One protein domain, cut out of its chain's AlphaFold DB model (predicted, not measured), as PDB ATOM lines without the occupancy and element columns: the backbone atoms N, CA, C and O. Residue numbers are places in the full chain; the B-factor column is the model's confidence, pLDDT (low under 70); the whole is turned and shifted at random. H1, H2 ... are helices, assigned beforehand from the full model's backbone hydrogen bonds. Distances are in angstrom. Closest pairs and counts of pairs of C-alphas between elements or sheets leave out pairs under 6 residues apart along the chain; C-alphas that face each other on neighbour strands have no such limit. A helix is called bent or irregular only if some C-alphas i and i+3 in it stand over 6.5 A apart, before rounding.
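What this domain is: This is residues 13 to 58 of the 59 residues of an uncharacterized protein of Treponema sp. OMZ 804 (UniProt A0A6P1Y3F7). A long helix, H2, makes the longest axis, with H1 packed at a steep angle on its residues 36 to 43 and the short H3 folded back beside the last part of H2, with few contacts to either helix. The printed part has 46 residues with three named helices, H1, H2 and H3 in that order along the chain, and no named strand; the class is all helix. The whole is compact, with a radius of gyration of the C-alphas of 10.4 A, and elongated, spanning 30 by 19 by 14 A.

How they stand to each other: H1, residues 13 to 24, touches H2, residues 30 to 46; of H2, residues 36 to 43 alone touch it. Their closest C-alphas are those of Leu 15 and Ala 39, 6.0 A apart. The two run opposite ways at a steep tilt of 57 degrees. H3, residues 49 to 57, is close to H2 but not clearly touching; the closest C-alphas, of Tyr 44 and Ala 52, are 6.6 A apart. H2 and H3 run opposite ways at a shallow tilt of 28 degrees. H1 and H3 are also close but not clearly touching, with the closest C-alphas, of Ser 20 and Leu 55, 7.1 A apart. They run the same way at a tilt of 36 degrees, only just steep. In H1 and H3 every O i to N i+4 pair is within hydrogen-bond range; in H2, 11 of 13 are.

Where its parts are: H1 begins at C-alpha 13, (71.961, 24.164, 36.737), and is 16.8 A long from first to last C-alpha. H2 begins at C-alpha 30, (77.141, 1.794, 40.752), and is 25.2 A long; it is irregular, with C-alphas 31 and 34 7.0 A apart. H3 is 11.0 A long and ends at C-alpha 57, (89.203, 20.647, 30.539).

The domain as a whole: The two C-alphas farthest apart, of Glu 31 and Gly 50, are 30.5 A apart. The printed part has no cut, and the links H1 to H2 and H2 to H3 are tight. The mean pLDDT of the printed part is 88.6, and residue 58 is under 70.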
ATOM      1  N   SER A  13      70.988  23.757  35.720       91.62
ATOM      2  CA  SER A  13      71.961  24.164  36.737       91.62
ATOM      3  C   SER A  13      72.248  23.046  37.739       91.62
ATOM      4  O   SER A  13      73.411  22.811  38.069       91.62
ATOM      5  N   GLU A  14      71.217  22.328  38.189       94.56
ATOM      6  CA  GLU A  14      71.374  21.188  39.096       94.56
ATOM      7  C   GLU A  14      72.111  20.034  38.408       94.56
ATOM      8  O   GLU A  14      73.047  19.483  38.982       94.56
ATOM      9  N   LEU A  15      71.777  19.717  37.153       93.62
ATOM     10  CA  LEU A  15      72.484  18.683  36.386       93.62
ATOM     11  C   LEU A  15      73.954  19.051  36.134       93.62
ATOM     12  O   LEU A  15      74.829  18.203  36.320       93.62
ATOM     13  N   LYS A  16      74.260  20.310  35.781       91.56
ATOM     14  CA  LYS A  16      75.649  20.797  35.640       91.56
ATOM     15  C   LYS A  16      76.423  20.671  36.957       91.56
ATOM     16  O   LYS A  16      77.581  20.238  36.951       91.56
ATOM     17  N   ALA A  17      75.797  21.023  38.083       92.00
ATOM     18  CA  ALA A  17      76.406  20.900  39.405       92.00
ATOM     19  C   ALA A  17      76.673  19.433  39.777       92.00
ATOM     20  O   ALA A  17      77.767  19.115  40.245       92.00
ATOM     21  N   LEU A  18      75.721  18.536  39.507       92.75
ATOM     22  CA  LEU A  18      75.850  17.101  39.770       92.75
ATOM     23  C   LEU A  18      76.957  16.464  38.928       92.75
ATOM     24  O   LEU A  18      77.816  15.789  39.484       92.75
ATOM     25  N   VAL A  19      77.015  16.748  37.623       91.81
ATOM     26  CA  VAL A  19      78.113  16.287  36.751       91.81
ATOM     27  C   VAL A  19      79.466  16.786  37.266       91.81
ATOM     28  O   VAL A  19      80.412  16.010  37.402       91.81
ATOM     29  N   SER A  20      79.566  18.072  37.612       90.69
ATOM     30  CA  SER A  20      80.798  18.648  38.172       90.69
ATOM     31  C   SER A  20      81.215  17.960  39.473       90.69
ATOM     32  O   SER A  20      82.400  17.714  39.699       90.69
ATOM     33  N   PHE A  21      80.245  17.654  40.336       92.06
ATOM     34  CA  PHE A  21      80.469  16.974  41.603       92.06
ATOM     35  C   PHE A  21      80.919  15.527  41.390       92.06
ATOM     36  O   PHE A  21      81.932  15.113  41.951       92.06
ATOM     37  N   PHE A  22      80.229  14.774  40.537       91.94
ATOM     38  CA  PHE A  22      80.542  13.380  40.244       91.94
ATOM     39  C   PHE A  22      81.931  13.202  39.635       91.94
ATOM     40  O   PHE A  22      82.678  12.315  40.043       91.94
ATOM     41  N   ARG A  23      82.338  14.107  38.739       88.38
ATOM     42  CA  ARG A  23      83.685  14.104  38.148       88.38
ATOM     43  C   ARG A  23      84.801  14.293  39.177       88.38
ATOM     44  O   ARG A  23      85.878  13.730  39.001       88.38
ATOM     45  N   LYS A  24      84.554  15.074  40.235       89.44
ATOM     46  CA  LYS A  24      85.514  15.306  41.327       89.44
ATOM     47  C   LYS A  24      85.557  14.158  42.338       89.44
ATOM     48  O   LYS A  24      86.565  13.997  43.015       89.44
ATOM     49  N   ASN A  25      84.486  13.372  42.438       86.75
ATOM     50  CA  ASN A  25      84.308  12.336  43.455       86.75
ATOM     51  C   ASN A  25      84.278  10.938  42.822       86.75
ATOM     52  O   ASN A  25      83.307  10.200  42.952       86.75
ATOM     53  N   SER A  26      85.350  10.588  42.112       82.88
ATOM     54  CA  SER A  26      85.538   9.248  41.551       82.88
ATOM     55  C   SER A  26      86.279   8.343  42.551       82.88
ATOM     56  O   SER A  26      87.269   8.801  43.127       82.88
ATOM     57  N   PRO A  27      85.896   7.059  42.709       88.88
ATOM     58  CA  PRO A  27      84.831   6.352  41.991       88.88
ATOM     59  C   PRO A  27      83.428   6.633  42.552       88.88
ATOM     60  O   PRO A  27      83.255   6.860  43.747       88.88
ATOM     61  N   LEU A  28      82.425   6.581  41.675       89.06
ATOM     62  CA  LEU A  28      81.015   6.706  42.050       89.06
ATOM     63  C   LEU A  28      80.423   5.335  42.410       89.06
ATOM     64  O   LEU A  28      80.849   4.340  41.822       89.06
ATOM     65  N   PRO A  29      79.414   5.281  43.297       93.94
ATOM     66  CA  PRO A  29      78.571   4.100  43.471       93.94
ATOM     67  C   PRO A  29      77.899   3.678  42.159       93.94
ATOM     68  O   PRO A  29      77.509   4.533  41.352       93.94
ATOM     69  N   ASP A  30      77.714   2.372  41.973       93.06
ATOM     70  CA  ASP A  30      77.141   1.794  40.752       93.06
ATOM     71  C   ASP A  30      75.724   2.322  40.473       93.06
ATOM     72  O   ASP A  30      75.356   2.563  39.320       93.06
ATOM     73  N   GLU A  31      74.945   2.600  41.521       94.88
ATOM     74  CA  GLU A  31      73.592   3.153  41.427       94.88
ATOM     75  C   GLU A  31      73.569   4.529  40.751       94.88
ATOM     76  O   GLU A  31      72.586   4.899  40.104       94.88
ATOM     77  N   LEU A  32      74.660   5.293  40.870       94.25
ATOM     78  CA  LEU A  32      74.786   6.623  40.281       94.25
ATOM     79  C   LEU A  32      75.407   6.598  38.886       94.25
ATOM     80  O   LEU A  32      75.370   7.619  38.201       94.25
ATOM     81  N   TYR A  33      75.935   5.462  38.422       90.50
ATOM     82  CA  TYR A  33      76.640   5.388  37.144       90.50
ATOM     83  C   TYR A  33      75.736   5.757  35.963       90.50
ATOM     84  O   TYR A  33      76.043   6.675  35.201       90.50
ATOM     85  N   SER A  34      74.584   5.094  35.837       93.25
ATOM     86  CA  SER A  34      73.623   5.363  34.758       93.25
ATOM     87  C   SER A  34      73.111   6.803  34.788       93.25
ATOM     88  O   SER A  34      72.963   7.430  33.738       93.25
ATOM     89  N   PHE A  35      72.886   7.344  35.987       93.81
ATOM     90  CA  PHE A  35      72.460   8.728  36.158       93.81
ATOM     91  C   PHE A  35      73.556   9.715  35.747       93.81
ATOM     92  O   PHE A  35      73.282  10.640  34.985       93.81
ATOM     93  N   ASN A  36      74.802   9.489  36.172       93.19
ATOM     94  CA  ASN A  36      75.940  10.307  35.769       93.19
ATOM     95  C   ASN A  36      76.129  10.285  34.244       93.19
ATOM     96  O   ASN A  36      76.231  11.340  33.628       93.19
ATOM     97  N   VAL A  37      76.075   9.108  33.612       91.69
ATOM     98  CA  VAL A  37      76.181   8.979  32.148       91.69
ATOM     99  C   VAL A  37      75.053   9.728  31.434       91.69
ATOM    100  O   VAL A  37      75.289  10.370  30.407       91.69
ATOM    101  N   PHE A  38      73.823   9.652  31.952       94.19
ATOM    102  CA  PHE A  38      72.701  10.426  31.424       94.19
ATOM    103  C   PHE A  38      72.957  11.932  31.549       94.19
ATOM    104  O   PHE A  38      72.873  12.646  30.547       94.19
ATOM    105  N   ALA A  39      73.307  12.403  32.747       93.00
ATOM    106  CA  ALA A  39      73.517  13.816  33.032       93.00
ATOM    107  C   ALA A  39      74.679  14.393  32.208       93.00
ATOM    108  O   ALA A  39      74.532  15.458  31.614       93.00
ATOM    109  N   GLU A  40      75.792  13.664  32.074       91.69
ATOM    110  CA  GLU A  40      76.924  14.066  31.234       91.69
ATOM    111  C   GLU A  40      76.516  14.218  29.766       91.69
ATOM    112  O   GLU A  40      76.820  15.234  29.143       91.69
ATOM    113  N   LYS A  41      75.783  13.246  29.203       92.50
ATOM    114  CA  LYS A  41      75.323  13.315  27.806       92.50
ATOM    115  C   LYS A  41      74.323  14.441  27.577       92.50
ATOM    116  O   LYS A  41      74.366  15.082  26.527       92.50
ATOM    117  N   TYR A  42      73.408  14.644  28.522       92.31
ATOM    118  CA  TYR A  42      72.410  15.705  28.450       92.31
ATOM    119  C   TYR A  42      73.087  17.076  28.461       92.31
ATOM    120  O   TYR A  42      72.896  17.862  27.534       92.31
ATOM    121  N   ILE A  43      73.955  17.312  29.449       90.38
ATOM    122  CA  ILE A  43      74.676  18.573  29.580       90.38
ATOM    123  C   ILE A  43      75.570  18.806  28.372       90.38
ATOM    124  O   ILE A  43      75.436  19.848  27.746       90.38
ATOM    125  N   TYR A  44      76.391  17.838  27.957       88.31
ATOM    126  CA  TYR A  44      77.298  18.012  26.819       88.31
ATOM    127  C   TYR A  44      76.582  18.463  25.536       88.31
ATOM    128  O   TYR A  44      77.097  19.303  24.807       88.31
ATOM    129  N   ARG A  45      75.366  17.962  25.273       88.62
ATOM    130  CA  ARG A  45      74.551  18.392  24.119       88.62
ATOM    131  C   ARG A  45      74.003  19.814  24.241       88.62
ATOM    132  O   ARG A  45      73.664  20.406  23.223       88.62
ATOM    133  N   SER A  46      73.871  20.321  25.462       85.38
ATOM    134  CA  SER A  46      73.375  21.669  25.758       85.38
ATOM    135  C   SER A  46      74.482  22.725  25.839       85.38
ATOM    136  O   SER A  46      74.177  23.914  25.870       85.38
ATOM    137  N   LEU A  47      75.752  22.311  25.896       85.81
ATOM    138  CA  LEU A  47      76.885  23.217  26.053       85.81
ATOM    139  C   LEU A  47      77.382  23.765  24.717       85.81
ATOM    140  O   LEU A  47      77.453  23.066  23.706       85.81
ATOM    141  N   THR A  48      77.835  25.012  24.754       86.38
ATOM    142  CA  THR A  48      78.755  25.547  23.748       86.38
ATOM    143  C   THR A  48      80.149  24.928  23.897       86.38
ATOM    144  O   THR A  48      80.496  24.377  24.943       86.38
ATOM    145  N   ILE A  49      80.987  25.059  22.862       82.69
ATOM    146  CA  ILE A  49      82.373  24.559  22.886       82.69
ATOM    147  C   ILE A  49      83.139  25.120  24.098       82.69
ATOM    148  O   ILE A  49      83.752  24.354  24.833       82.69
ATOM    149  N   GLY A  50      83.030  26.426  24.366       82.81
ATOM    150  CA  GLY A  50      83.726  27.060  25.494       82.81
ATOM    151  C   GLY A  50      83.242  26.575  26.865       82.81
ATOM    152  O   GLY A  50      84.049  26.374  27.769       82.81
ATOM    153  N   GLU A  51      81.942  26.325  27.033       83.38
ATOM    154  CA  GLU A  51      81.427  25.755  28.285       83.38
ATOM    155  C   GLU A  51      81.858  24.295  28.468       83.38
ATOM    156  O   GLU A  51      82.142  23.871  29.589       83.38
ATOM    157  N   ALA A  52      81.925  23.521  27.381       84.56
ATOM    158  CA  ALA A  52      82.430  22.155  27.429       84.56
ATOM    159  C   ALA A  52      83.915  22.136  27.819       84.56
ATOM    160  O   ALA A  52      84.310  21.357  28.683       84.56
ATOM    161  N   GLU A  53      84.732  23.030  27.262       85.38
ATOM    162  CA  GLU A  53      86.140  23.168  27.646       85.38
ATOM    163  C   GLU A  53      86.300  23.548  29.123       85.38
ATOM    164  O   GLU A  53      87.103  22.937  29.825       85.38
ATOM    165  N   GLN A  54      85.499  24.483  29.637       84.06
ATOM    166  CA  GLN A  54      85.536  24.845  31.059       84.06
ATOM    167  C   GLN A  54      85.122  23.685  31.976       84.06
ATOM    168  O   GLN A  54      85.727  23.481  33.031       84.06
ATOM    169  N   LEU A  55      84.103  22.917  31.585       79.50
ATOM    170  CA  LEU A  55      83.560  21.828  32.399       79.50
ATOM    171  C   LEU A  55      84.428  20.559  32.354       79.50
ATOM    172  O   LEU A  55      84.574  19.859  33.361       79.50
ATOM    173  N   TYR A  56      84.997  20.243  31.190       79.81
ATOM    174  CA  TYR A  56      85.725  18.997  30.948       79.81
ATOM    175  C   TYR A  56      87.250  19.158  30.922       79.81
ATOM    176  O   TYR A  56      87.940  18.161  31.137       79.81
ATOM    177  N   GLY A  57      87.771  20.367  30.694       76.12
ATOM    178  CA  GLY A  57      89.203  20.647  30.539       76.12
ATOM    179  C   GLY A  57      89.987  20.813  31.844       76.12
ATOM    180  O   GLY A  57      91.194  20.601  31.844       76.12
ATOM    181  N   ASN A  58      89.326  21.127  32.965       62.41
ATOM    182  CA  ASN A  58      89.975  21.229  34.280       62.41
ATOM    183  C   ASN A  58      90.151  19.851  34.937       62.41
ATOM    184  O   ASN A  58      89.437  19.513  35.887       62.41
TER     185      ASN A  58